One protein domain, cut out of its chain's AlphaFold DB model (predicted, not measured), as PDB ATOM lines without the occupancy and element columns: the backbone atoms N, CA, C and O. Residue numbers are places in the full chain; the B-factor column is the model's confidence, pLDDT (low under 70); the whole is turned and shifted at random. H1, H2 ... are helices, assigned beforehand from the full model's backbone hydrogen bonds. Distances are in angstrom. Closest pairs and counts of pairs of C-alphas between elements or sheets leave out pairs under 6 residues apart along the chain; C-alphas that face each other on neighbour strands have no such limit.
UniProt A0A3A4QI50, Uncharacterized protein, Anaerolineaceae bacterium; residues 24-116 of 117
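This is residues 24 to 116 of the 117 residues of an uncharacterized protein of Anaerolineaceae bacterium (UniProt A0A3A4QI50). Two helices, H4 and H1, run the same way, and H3 crosses both; short H2 folds back beside H1. The printed part has 93 residues with four named helices, H1 to H4 in chain order, and no named strand: all helix. It is only just compact, close to loose, with a radius of gyration of the C-alphas of 14.8 A and spans of 41 by 29 by 20 A.

H4, residues 85 to 114, touches H3, residues 55 to 78, at a steep tilt of 66 degrees; the closest C-alphas, of Leu 70 and Thr 95, are 5.3 A apart. H1, residues 24 to 42, touches H4 at a shallow tilt of 22 degrees, closest at C-alphas 41 and 114, 6.6 A. H1 touches H3, closest at C-alphas 31 and 62, 3.9 A. H1 and H2, residues 47 to 52, form a hairpin, closest at C-alphas 39 and 49, 7.0 A. Every O i to N i+4 pair is within hydrogen-bond range in H1, against 1 of 2 in H2, 18 of 20 in H3 and 24 of 26 in H4.

H4 spans 39.9 A from C-alpha 85 at (-16.880, 25.478, -46.525), with a kink of 48 degrees near residue 93. H3 spans 33.1 A and H1 25.4 A from C-alpha 24 at (-27.103, 24.185, -34.502).

The printed part has no cut and no long link. pLDDT is under 70 in residues 41 to 51 and 113 to 116.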
ATOM      1  N   LEU A  24     -25.671  24.503 -34.493       87.56
ATOM      2  CA  LEU A  24     -27.103  24.185 -34.502       87.56
ATOM      3  C   LEU A  24     -27.762  24.424 -33.139       87.56
ATOM      4  O   LEU A  24     -28.856  24.986 -33.080       87.56
ATOM      5  N   LEU A  25     -27.097  24.043 -32.046       89.19
ATOM      6  CA  LEU A  25     -27.581  24.314 -30.690       89.19
ATOM      7  C   LEU A  25     -27.641  25.819 -30.415       89.19
ATOM      8  O   LEU A  25     -28.667  26.324 -29.956       89.19
ATOM      9  N   ALA A  26     -26.577  26.553 -30.743       90.12
ATOM     10  CA  ALA A  26     -26.538  28.000 -30.576       90.12
ATOM     11  C   ALA A  26     -27.612  28.703 -31.423       90.12
ATOM     12  O   ALA A  26     -28.269  29.626 -30.936       90.12
ATOM     13  N   ALA A  27     -27.837  28.243 -32.658       89.44
ATOM     14  CA  ALA A  27     -28.916  28.705 -33.522       89.44
ATOM     15  C   ALA A  27     -30.283  28.450 -32.879       89.44
ATOM     16  O   ALA A  27     -31.091  29.369 -32.782       89.44
ATOM     17  N   PHE A  28     -30.534  27.251 -32.357       89.38
ATOM     18  CA  PHE A  28     -31.797  26.951 -31.687       89.38
ATOM     19  C   PHE A  28     -32.088  27.904 -30.513       89.38
ATOM     20  O   PHE A  28     -33.169  28.498 -30.459       89.38
ATOM     21  N   PHE A  29     -31.124  28.107 -29.606       90.31
ATOM     22  CA  PHE A  29     -31.295  29.022 -28.468       90.31
ATOM     23  C   PHE A  29     -31.434  30.485 -28.902       90.31
ATOM     24  O   PHE A  29     -32.307  31.197 -28.401       90.31
ATOM     25  N   SER A  30     -30.629  30.927 -29.870       91.38
ATOM     26  CA  SER A  30     -30.723  32.275 -30.438       91.38
ATOM     27  C   SER A  30     -32.094  32.523 -31.072       91.38
ATOM     28  O   SER A  30     -32.726  33.545 -30.808       91.38
ATOM     29  N   GLY A  31     -32.607  31.570 -31.847       87.19
ATOM     30  CA  GLY A  31     -33.938  31.660 -32.428       87.19
ATOM     31  C   GLY A  31     -35.046  31.665 -31.381       87.19
ATOM     32  O   GLY A  31     -36.009  32.414 -31.517       87.19
ATOM     33  N   HIS A  32     -34.895  30.902 -30.295       88.12
ATOM     34  CA  HIS A  32     -35.830  30.954 -29.170       88.12
ATOM     35  C   HIS A  32     -35.885  32.350 -28.525       88.12
ATOM     36  O   HIS A  32     -36.976  32.871 -28.292       88.12
ATOM     37  N   LEU A  33     -34.728  32.987 -28.317       87.12
ATOM     38  CA  LEU A  33     -34.638  34.364 -27.818       87.12
ATOM     39  C   LEU A  33     -35.257  35.376 -28.792       87.12
ATOM     40  O   LEU A  33     -35.951  36.293 -28.362       87.12
ATOM     41  N   TRP A  34     -35.066  35.202 -30.101       88.38
ATOM     42  CA  TRP A  34     -35.713  36.053 -31.102       88.38
ATOM     43  C   TRP A  34     -37.232  35.948 -31.067       88.38
ATOM     44  O   TRP A  34     -37.909  36.973 -31.078       88.38
ATOM     45  N   ILE A  35     -37.773  34.733 -30.965       85.06
ATOM     46  CA  ILE A  35     -39.216  34.536 -30.792       85.06
ATOM     47  C   ILE A  35     -39.699  35.238 -29.527       85.06
ATOM     48  O   ILE A  35     -40.709  35.933 -29.581       85.06
ATOM     49  N   PHE A  36     -38.967  35.123 -28.415       82.50
ATOM     50  CA  PHE A  36     -39.308  35.834 -27.187       82.50
ATOM     51  C   PHE A  36     -39.356  37.356 -27.399       82.50
ATOM     52  O   PHE A  36     -40.339  37.986 -27.014       82.50
ATOM     53  N   ILE A  37     -38.352  37.945 -28.060       80.00
ATOM     54  CA  ILE A  37     -38.324  39.385 -28.369       80.00
ATOM     55  C   ILE A  37     -39.524  39.779 -29.242       80.00
ATOM     56  O   ILE A  37     -40.221  40.749 -28.940       80.00
ATOM     57  N   VAL A  38     -39.799  39.015 -30.302       77.88
ATOM     58  CA  VAL A  38     -40.872  39.305 -31.265       77.88
ATOM     59  C   VAL A  38     -42.258  39.189 -30.623       77.88
ATOM     60  O   VAL A  38     -43.078  40.099 -30.775       77.88
ATOM     61  N   LEU A  39     -42.517  38.101 -29.892       72.69
ATOM     62  CA  LEU A  39     -43.793  37.855 -29.213       72.69
ATOM     63  C   LEU A  39     -44.063  38.882 -28.114       72.69
ATOM     64  O   LEU A  39     -45.189  39.362 -27.994       72.69
ATOM     65  N   THR A  40     -43.038  39.206 -27.324       72.94
ATOM     66  CA  THR A  40     -43.188  40.050 -26.134       72.94
ATOM     67  C   THR A  40     -43.272  41.531 -26.492       72.94
ATOM     68  O   THR A  40     -44.056  42.252 -25.884       72.94
ATOM     69  N   TYR A  41     -42.502  41.995 -27.485       68.81
ATOM     70  CA  TYR A  41     -42.300  43.433 -27.696       68.81
ATOM     71  C   TYR A  41     -42.756  43.969 -29.057       68.81
ATOM     72  O   TYR A  41     -42.990  45.170 -29.170       68.81
ATOM     73  N   ILE A  42     -42.891  43.135 -30.099       66.19
ATOM     74  CA  ILE A  42     -43.142  43.638 -31.465       66.19
ATOM     75  C   ILE A  42     -44.619  43.555 -31.874       66.19
ATOM     76  O   ILE A  42     -45.102  44.513 -32.475       66.19
ATOM     77  N   LYS A  43     -45.354  42.467 -31.576       57.62
ATOM     78  CA  LYS A  43     -46.833  42.374 -31.727       57.62
ATOM     79  C   LYS A  43     -47.352  40.992 -31.301       57.62
ATOM     80  O   LYS A  43     -46.928  39.986 -31.863       57.62
ATOM     81  N   SER A  44     -48.341  40.933 -30.406       52.28
ATOM     82  CA  SER A  44     -48.871  39.674 -29.851       52.28
ATOM     83  C   SER A  44     -49.907  38.926 -30.719       52.28
ATOM     84  O   SER A  44     -50.350  37.854 -30.325       52.28
ATOM     85  N   THR A  45     -50.300  39.420 -31.905       51.97
ATOM     86  CA  THR A  45     -51.523  38.930 -32.595       51.97
ATOM     87  C   THR A  45     -51.396  38.532 -34.076       51.97
ATOM     88  O   THR A  45     -52.407  38.306 -34.740       51.97
ATOM     89  N   ALA A  46     -50.191  38.378 -34.636       55.78
ATOM     90  CA  ALA A  46     -50.043  37.930 -36.028       55.78
ATOM     91  C   ALA A  46     -49.989  36.391 -36.139       55.78
ATOM     92  O   ALA A  46     -49.119  35.765 -35.542       55.78
ATOM     93  N   ARG A  47     -50.836  35.770 -36.982       54.47
ATOM     94  CA  ARG A  47     -50.820  34.316 -37.307       54.47
ATOM     95  C   ARG A  47     -49.433  33.756 -37.687       54.47
ATOM     96  O   ARG A  47     -49.212  32.553 -37.582       54.47
ATOM     97  N   GLY A  48     -48.509  34.605 -38.145       56.47
ATOM     98  CA  GLY A  48     -47.120  34.234 -38.437       56.47
ATOM     99  C   GLY A  48     -46.296  33.876 -37.194       56.47
ATOM    100  O   GLY A  48     -45.451  32.988 -37.268       56.47
ATOM    101  N   ASN A  49     -46.593  34.478 -36.038       59.59
ATOM    102  CA  ASN A  49     -45.875  34.222 -34.789       59.59
ATOM    103  C   ASN A  49     -46.082  32.785 -34.285       59.59
ATOM    104  O   ASN A  49     -45.135  32.149 -33.832       59.59
ATOM    105  N   THR A  50     -47.285  32.229 -34.450       64.06
ATOM    106  CA  THR A  50     -47.595  30.846 -34.054       64.06
ATOM    107  C   THR A  50     -46.927  29.809 -34.963       64.06
ATOM    108  O   THR A  50     -46.658  28.694 -34.533       64.06
ATOM    109  N   ARG A  51     -46.634  30.161 -36.226       69.38
ATOM    110  CA  ARG A  51     -45.908  29.274 -37.155       69.38
ATOM    111  C   ARG A  51     -44.410  29.213 -36.875       69.38
ATOM    112  O   ARG A  51     -43.790  28.210 -37.213       69.38
ATOM    113  N   LEU A  52     -43.841  30.271 -36.301       71.75
ATOM    114  CA  LEU A  52     -42.427  30.311 -35.933       71.75
ATOM    115  C   LEU A  52     -42.174  29.695 -34.552       71.75
ATOM    116  O   LEU A  52     -41.077  29.193 -34.321       71.75
ATOM    117  N   ASP A  53     -43.178  29.638 -33.670       79.12
ATOM    118  CA  ASP A  53     -43.078  28.987 -32.356       79.12
ATOM    119  C   ASP A  53     -43.202  27.453 -32.418       79.12
ATOM    120  O   ASP A  53     -44.052  26.817 -31.802       79.12
ATOM    121  N   ASN A  54     -42.316  26.834 -33.188       85.00
ATOM    122  CA  ASN A  54     -42.046  25.402 -33.143       85.00
ATOM    123  C   ASN A  54     -40.532  25.170 -33.262       85.00
ATOM    124  O   ASN A  54     -39.755  26.110 -33.444       85.00
ATOM    125  N   PHE A  55     -40.100  23.916 -33.123       85.75
ATOM    126  CA  PHE A  55     -38.678  23.563 -33.136       85.75
ATOM    127  C   PHE A  55     -37.957  24.062 -34.401       85.75
ATOM    128  O   PHE A  55     -36.907  24.698 -34.312       85.75
ATOM    129  N   TYR A  56     -38.556  23.840 -35.572       88.00
ATOM    130  CA  TYR A  56     -37.976  24.235 -36.855       88.00
ATOM    131  C   TYR A  56     -37.966  25.751 -37.056       88.00
ATOM    132  O   TYR A  56     -36.983  26.289 -37.553       88.00
ATOM    133  N   GLY A  57     -39.016  26.457 -36.631       84.75
ATOM    134  CA  GLY A  57     -39.086  27.915 -36.709       84.75
ATOM    135  C   GLY A  57     -38.012  28.597 -35.859       84.75
ATOM    136  O   GLY A  57     -37.348  29.514 -36.342       84.75
ATOM    137  N   LYS A  58     -37.758  28.085 -34.646       87.19
ATOM    138  CA  LYS A  58     -36.640  28.521 -33.786       87.19
ATOM    139  C   LYS A  58     -35.306  28.313 -34.491       87.19
ATOM    140  O   LYS A  58     -34.518  29.243 -34.613       87.19
ATOM    141  N   LEU A  59     -35.078  27.118 -35.023       89.25
ATOM    142  CA  LEU A  59     -33.833  26.802 -35.715       89.25
ATOM    143  C   LEU A  59     -33.604  27.704 -36.942       89.25
ATOM    144  O   LEU A  59     -32.522  28.259 -37.093       89.25
ATOM    145  N   ILE A  60     -34.629  27.910 -37.777       89.94
ATOM    146  CA  ILE A  60     -34.559  28.770 -38.969       89.94
ATOM    147  C   ILE A  60     -34.266  30.222 -38.589       89.94
ATOM    148  O   ILE A  60     -33.424  30.850 -39.224       89.94
ATOM    149  N   LEU A  61     -34.917  30.755 -37.551       91.00
ATOM    150  CA  LEU A  61     -34.651  32.116 -37.075       91.00
ATOM    151  C   LEU A  61     -33.214  32.273 -36.580       91.00
ATOM    152  O   LEU A  61     -32.553  33.248 -36.927       91.00
ATOM    153  N   GLY A  62     -32.718  31.300 -35.817       92.56
ATOM    154  CA  GLY A  62     -31.334  31.285 -35.360       92.56
ATOM    155  C   GLY A  62     -30.326  31.205 -36.499       92.56
ATOM    156  O   GLY A  62     -29.381  31.986 -36.545       92.56
ATOM    157  N   ILE A  63     -30.540  30.289 -37.448       93.19
ATOM    158  CA  ILE A  63     -29.685  30.150 -38.634       93.19
ATOM    159  C   ILE A  63     -29.730  31.427 -39.470       93.19
ATOM    160  O   ILE A  63     -28.685  31.889 -39.920       93.19
ATOM    161  N   GLY A  64     -30.910  32.021 -39.652       93.94
ATOM    162  CA  GLY A  64     -31.074  33.286 -40.360       93.94
ATOM    163  C   GLY A  64     -30.300  34.415 -39.683       93.94
ATOM    164  O   GLY A  64     -29.552  35.129 -40.346       93.94
ATOM    165  N   TRP A  65     -30.404  34.520 -38.358       94.56
ATOM    166  CA  TRP A  65     -29.659  35.499 -37.571       94.56
ATOM    167  C   TRP A  65     -28.147  35.331 -37.722       94.56
ATOM    168  O   TRP A  65     -27.453  36.269 -38.112       94.56
ATOM    169  N   TYR A  66     -27.627  34.126 -37.490       94.06
ATOM    170  CA  TYR A  66     -26.193  33.887 -37.625       94.06
ATOM    171  C   TYR A  66     -25.710  33.980 -39.074       94.06
ATOM    172  O   TYR A  66     -24.567  34.359 -39.284       94.06
ATOM    173  N   SER A  67     -26.558  33.728 -40.074       93.44
ATOM    174  CA  SER A  67     -26.229  33.991 -41.483       93.44
ATOM    175  C   SER A  67     -26.033  35.485 -41.752       93.44
ATOM    176  O   SER A  67     -25.077  35.865 -42.427       93.44
ATOM    177  N   ILE A  68     -26.892  36.341 -41.184       94.81
ATOM    178  CA  ILE A  68     -26.764  37.805 -41.290       94.81
ATOM    179  C   ILE A  68     -25.470  38.289 -40.629       94.81
ATOM    180  O   ILE A  68     -24.836  39.199 -41.146       94.81
ATOM    181  N   VAL A  69     -25.068  37.676 -39.514       94.81
ATOM    182  CA  VAL A  69     -23.833  38.021 -38.791       94.81
ATOM    183  C   VAL A  69     -22.588  37.463 -39.489       94.81
ATOM    184  O   VAL A  69     -21.565  38.142 -39.565       94.81
ATOM    185  N   LEU A  70     -22.668  36.247 -40.030       93.81
ATOM    186  CA  LEU A  70     -21.573  35.583 -40.734       93.81
ATOM    187  C   LEU A  70     -21.149  36.375 -41.967       93.81
ATOM    188  O   LEU A  70     -19.959  36.521 -42.214       93.81
ATOM    189  N   LEU A  71     -22.112  36.878 -42.739       93.06
ATOM    190  CA  LEU A  71     -21.863  37.536 -44.020       93.06
ATOM    191  C   LEU A  71     -20.867  38.713 -43.923       93.06
ATOM    192  O   LEU A  71     -19.863  38.679 -44.638       93.06
ATOM    193  N   PRO A  72     -21.045  39.719 -43.041       93.38
ATOM    194  CA  PRO A  72     -20.072  40.794 -42.881       93.38
ATOM    195  C   PRO A  72     -18.743  40.309 -42.289       93.38
ATOM    196  O   PRO A  72     -17.694  40.782 -42.717       93.38
ATOM    197  N   ILE A  73     -18.748  39.347 -41.357       92.44
ATOM    198  CA  ILE A  73     -17.507  38.783 -40.793       92.44
ATOM    199  C   ILE A  73     -16.677  38.118 -41.892       92.44
ATOM    200  O   ILE A  73     -15.474  38.354 -41.994       92.44
ATOM    201  N   TYR A  74     -17.328  37.313 -42.729       93.31
ATOM    202  CA  TYR A  74     -16.703  36.603 -43.835       93.31
ATOM    203  C   TYR A  74     -16.156  37.582 -44.877       93.31
ATOM    204  O   TYR A  74     -14.994  37.478 -45.270       93.31
ATOM    205  N   ALA A  75     -16.960  38.579 -45.260       92.50
ATOM    206  CA  ALA A  75     -16.563  39.600 -46.223       92.50
ATOM    207  C   ALA A  75     -15.362  40.430 -45.736       92.50
ATOM    208  O   ALA A  75     -14.451  40.697 -46.516       92.50
ATOM    209  N   ILE A  76     -15.323  40.804 -44.451       93.25
ATOM    210  CA  ILE A  76     -14.209  41.569 -43.867       93.25
ATOM    211  C   ILE A  76     -12.952  40.705 -43.743       93.25
ATOM    212  O   ILE A  76     -11.858  41.178 -44.032       93.25
ATOM    213  N   ARG A  77     -13.088  39.445 -43.309       92.81
ATOM    214  CA  ARG A  77     -11.943  38.567 -43.040       92.81
ATOM    215  C   ARG A  77     -11.279  38.039 -44.311       92.81
ATOM    216  O   ARG A  77     -10.060  37.906 -44.333       92.81
ATOM    217  N   TYR A  78     -12.063  37.700 -45.334       93.12
ATOM    218  CA  TYR A  78     -11.557  37.033 -46.538       93.12
ATOM    219  C   TYR A  78     -11.598  37.903 -47.792       93.12
ATOM    220  O   TYR A  78     -11.151  37.450 -48.842       93.12
ATOM    221  N   HIS A  79     -12.129  39.130 -47.703       89.88
ATOM    222  CA  HIS A  79     -12.272  40.053 -48.837       89.88
ATOM    223  C   HIS A  79     -12.957  39.416 -50.062       89.88
ATOM    224  O   HIS A  79     -12.699  39.795 -51.202       89.88
ATOM    225  N   SER A  80     -13.830  38.435 -49.826       87.81
ATOM    226  CA  SER A  80     -14.513  37.656 -50.855       87.81
ATOM    227  C   SER A  80     -15.932  37.316 -50.412       87.81
ATOM    228  O   SER A  80     -16.202  37.139 -49.224       87.81
ATOM    229  N   LEU A  81     -16.839  37.221 -51.384       85.81
ATOM    230  CA  LEU A  81     -18.204  36.712 -51.208       85.81
ATOM    231  C   LEU A  81     -18.347  35.270 -51.717       85.81
ATOM    232  O   LEU A  81     -19.441  34.711 -51.708       85.81
ATOM    233  N   GLU A  82     -17.247  34.655 -52.155       90.25
ATOM    234  CA  GLU A  82     -17.223  33.245 -52.513       90.25
ATOM    235  C   GLU A  82     -17.166  32.396 -51.246       90.25
ATOM    236  O   GLU A  82     -16.164  32.363 -50.527       90.25
ATOM    237  N   PHE A  83     -18.268  31.709 -50.966       85.75
ATOM    238  CA  PHE A  83     -18.426  30.882 -49.780       85.75
ATOM    239  C   PHE A  83     -17.689  29.548 -49.929       85.75
ATOM    240  O   PHE A  83     -18.129  28.654 -50.651       85.75
ATOM    241  N   GLN A  84     -16.583  29.392 -49.198       88.38
ATOM    242  CA  GLN A  84     -15.848  28.134 -49.093       88.38
ATOM    243  C   GLN A  84     -16.111  27.489 -47.733       88.38
ATOM    244  O   GLN A  84     -15.961  28.128 -46.691       88.38
ATOM    245  N   TYR A  85     -16.456  26.201 -47.731       82.06
ATOM    246  CA  TYR A  85     -16.880  25.478 -46.525       82.06
ATOM    247  C   TYR A  85     -15.886  25.589 -45.356       82.06
ATOM    248  O   TYR A  85     -16.277  25.906 -44.235       82.06
ATOM    249  N   LEU A  86     -14.588  25.413 -45.621       82.94
ATOM    250  CA  LEU A  86     -13.546  25.504 -44.591       82.94
ATOM    251  C   LEU A  86     -13.419  26.918 -44.000       82.94
ATOM    252  O   LEU A  86     -13.208  27.077 -42.800       82.94
ATOM    253  N   LEU A  87     -13.587  27.954 -44.825       86.75
ATOM    254  CA  LEU A  87     -13.520  29.350 -44.385       86.75
ATOM    255  C   LEU A  87     -14.746  29.736 -43.545       86.75
ATOM    256  O   LEU A  87     -14.630  30.507 -42.587       86.75
ATOM    257  N   ILE A  88     -15.908  29.152 -43.855       86.19
ATOM    258  CA  ILE A  88     -17.116  29.283 -43.033       86.19
ATOM    259  C   ILE A  88     -16.879  28.653 -41.663       86.19
ATOM    260  O   ILE A  88     -17.081  29.336 -40.662       86.19
ATOM    261  N   LEU A  89     -16.394  27.405 -41.606       84.56
ATOM    262  CA  LEU A  89     -16.095  26.718 -40.341       84.56
ATOM    263  C   LEU A  89     -15.135  27.535 -39.464       84.56
ATOM    264  O   LEU A  89     -15.406  27.756 -38.285       84.56
ATOM    265  N   ASN A  90     -14.079  28.092 -40.061       86.75
ATOM    266  CA  ASN A  90     -13.117  28.956 -39.366       86.75
ATOM    267  C   ASN A  90     -13.720  30.275 -38.849       86.75
ATOM    268  O   ASN A  90     -13.132  30.944 -37.994       86.75
ATOM    269  N   SER A  91     -14.884  30.669 -39.362       90.00
ATOM    270  CA  SER A  91     -15.594  31.887 -38.969       90.00
ATOM    271  C   SER A  91     -16.781  31.624 -38.046       90.00
ATOM    272  O   SER A  91     -17.330  32.584 -37.504       90.00
ATOM    273  N   ILE A  92     -17.154  30.359 -37.807       88.94
ATOM    274  CA  ILE A  92     -18.276  29.993 -36.927       88.94
ATOM    275  C   ILE A  92     -18.069  30.548 -35.518       88.94
ATOM    276  O   ILE A  92     -18.985  31.164 -34.983       88.94
ATOM    277  N   GLY A  93     -16.876  30.392 -34.936       88.12
ATOM    278  CA  GLY A  93     -16.598  30.867 -33.574       88.12
ATOM    279  C   GLY A  93     -16.859  32.368 -33.415       88.12
ATOM    280  O   GLY A  93     -17.666  32.774 -32.582       88.12
ATOM    281  N   SER A  94     -16.263  33.183 -34.290       90.94
ATOM    282  CA  SER A  94     -16.485  34.634 -34.300       90.94
ATOM    283  C   SER A  94     -17.942  34.994 -34.610       90.94
ATOM    284  O   SER A  94     -18.489  35.916 -34.015       90.94
ATOM    285  N   THR A  95     -18.603  34.251 -35.500       93.06
ATOM    286  CA  THR A  95     -20.022  34.463 -35.830       93.06
ATOM    287  C   THR A  95     -20.925  34.243 -34.622       93.06
ATOM    288  O   THR A  95     -21.837  35.038 -34.391       93.06
ATOM    289  N   LEU A  96     -20.671  33.194 -33.837       91.88
ATOM    290  CA  LEU A  96     -21.419  32.919 -32.614       91.88
ATOM    291  C   LEU A  96     -21.196  34.017 -31.569       91.88
ATOM    292  O   LEU A  96     -22.163  34.527 -31.009       91.88
ATOM    293  N   GLU A  97     -19.947  34.423 -31.353       92.00
ATOM    294  CA  GLU A  97     -19.589  35.464 -30.385       92.00
ATOM    295  C   GLU A  97     -20.229  36.817 -30.727       92.00
ATOM    296  O   GLU A  97     -21.009  37.358 -29.938       92.00
ATOM    297  N   PHE A  98     -19.981  37.338 -31.934       93.50
ATOM    298  CA  PHE A  98     -20.569  38.606 -32.368       93.50
ATOM    299  C   PHE A  98     -22.092  38.519 -32.455       93.50
ATOM    300  O   PHE A  98     -22.782  39.461 -32.069       93.50
ATOM    301  N   GLY A  99     -22.632  37.387 -32.910       93.19
ATOM    302  CA  GLY A  99     -24.073  37.194 -33.019       93.19
ATOM    303  C   GLY A  99     -24.772  37.244 -31.664       93.19
ATOM    304  O   GLY A  99     -25.825  37.875 -31.562       93.19
ATOM    305  N   LEU A 100     -24.176  36.661 -30.620       92.19
ATOM    306  CA  LEU A 100     -24.687  36.745 -29.249       92.19
ATOM    307  C   LEU A 100     -24.566  38.158 -28.672       92.19
ATOM    308  O   LEU A 100     -25.514  38.637 -28.046       92.19
ATOM    309  N   ILE A 101     -23.445  38.846 -28.906       93.69
ATOM    310  CA  ILE A 101     -23.247  40.231 -28.452       93.69
ATOM    311  C   ILE A 101     -24.296  41.151 -29.084       93.69
ATOM    312  O   ILE A 101     -25.017  41.847 -28.368       93.69
ATOM    313  N   PHE A 102     -24.446  41.116 -30.411       93.38
ATOM    314  CA  PHE A 102     -25.440  41.930 -31.110       93.38
ATOM    315  C   PHE A 102     -26.862  41.587 -30.675       93.38
ATOM    316  O   PHE A 102     -27.655  42.491 -30.416       93.38
ATOM    317  N   GLN A 103     -27.182  40.301 -30.529       92.50
ATOM    318  CA  GLN A 103     -28.500  39.883 -30.062       92.50
ATOM    319  C   GLN A 103     -28.790  40.392 -28.644       92.50
ATOM    320  O   GLN A 103     -29.901  40.845 -28.371       92.50
ATOM    321  N   THR A 104     -27.789  40.387 -27.762       90.31
ATOM    322  CA  THR A 104     -27.898  40.916 -26.395       90.31
ATOM    323  C   THR A 104     -28.123  42.426 -26.396       90.31
ATOM    324  O   THR A 104     -29.002  42.914 -25.690       90.31
ATOM    325  N   ILE A 105     -27.392  43.175 -27.226       91.75
ATOM    326  CA  ILE A 105     -27.585  44.625 -27.385       91.75
ATOM    327  C   ILE A 105     -29.010  44.927 -27.857       91.75
ATOM    328  O   ILE A 105     -29.680  45.792 -27.291       91.75
ATOM    329  N   ILE A 106     -29.495  44.190 -28.861       89.94
ATOM    330  CA  ILE A 106     -30.854  44.356 -29.382       89.94
ATOM    331  C   ILE A 106     -31.881  44.033 -28.294       89.94
ATOM    332  O   ILE A 106     -32.801  44.818 -28.075       89.94
ATOM    333  N   PHE A 107     -31.700  42.931 -27.564       87.69
ATOM    334  CA  PHE A 107     -32.554  42.576 -26.433       87.69
ATOM    335  C   PHE A 107     -32.618  43.706 -25.396       87.69
ATOM    336  O   PHE A 107     -33.710  44.152 -25.044       87.69
ATOM    337  N   PHE A 108     -31.471  44.232 -24.954       87.88
ATOM    338  CA  PHE A 108     -31.430  45.349 -24.006       87.88
ATOM    339  C   PHE A 108     -32.131  46.597 -24.543       87.88
ATOM    340  O   PHE A 108     -32.902  47.215 -23.810       87.88
ATOM    341  N   ALA A 109     -31.928  46.941 -25.816       85.88
ATOM    342  CA  ALA A 109     -32.621  48.062 -26.439       85.88
ATOM    343  C   ALA A 109     -34.146  47.865 -26.390       85.88
ATOM    344  O   ALA A 109     -34.857  48.733 -25.885       85.88
ATOM    345  N   PHE A 110     -34.655  46.705 -26.818       83.31
ATOM    346  CA  PHE A 110     -36.090  46.416 -26.763       83.31
ATOM    347  C   PHE A 110     -36.633  46.427 -25.333       83.31
ATOM    348  O   PHE A 110     -37.645  47.072 -25.086       83.31
ATOM    349  N   THR A 111     -35.958  45.781 -24.378       81.12
ATOM    350  CA  THR A 111     -36.429  45.755 -22.982       81.12
ATOM    351  C   THR A 111     -36.441  47.131 -22.323       81.12
ATOM    352  O   THR A 111     -37.336  47.395 -21.527       81.12
ATOM    353  N   LYS A 112     -35.491  48.018 -22.646       79.38
ATOM    354  CA  LYS A 112     -35.446  49.374 -22.092       79.38
ATOM    355  C   LYS A 112     -36.521  50.267 -22.714       79.38
ATOM    356  O   LYS A 112     -37.317  50.846 -21.985       79.38
ATOM    357  N   PHE A 113     -36.593  50.328 -24.044       69.00
ATOM    358  CA  PHE A 113     -37.509  51.236 -24.745       69.00
ATOM    359  C   PHE A 113     -38.968  50.767 -24.746       69.00
ATOM    360  O   PHE A 113     -39.872  51.593 -24.823       69.00
ATOM    361  N   ALA A 114     -39.230  49.461 -24.653       62.38
ATOM    362  CA  ALA A 114     -40.600  48.958 -24.581       62.38
ATOM    363  C   ALA A 114     -41.218  49.066 -23.179       62.38
ATOM    364  O   ALA A 114     -42.434  48.994 -23.064       62.38
ATOM    365  N   ARG A 115     -40.406  49.249 -22.127       56.88
ATOM    366  CA  ARG A 115     -40.885  49.493 -20.753       56.88
ATOM    367  C   ARG A 115     -41.300  50.945 -20.504       56.88
ATOM    368  O   ARG A 115     -41.955  51.216 -19.508       56.88
ATOM    369  N   GLU A 116     -40.869  51.862 -21.370       53.47
ATOM    370  CA  GLU A 116     -41.174  53.299 -21.301       53.47
ATOM    371  C   GLU A 116     -42.469  53.672 -22.058       53.47
ATOM    372  O   GLU A 116     -42.847  54.842 -22.084       53.47
TER     373      GLU A 116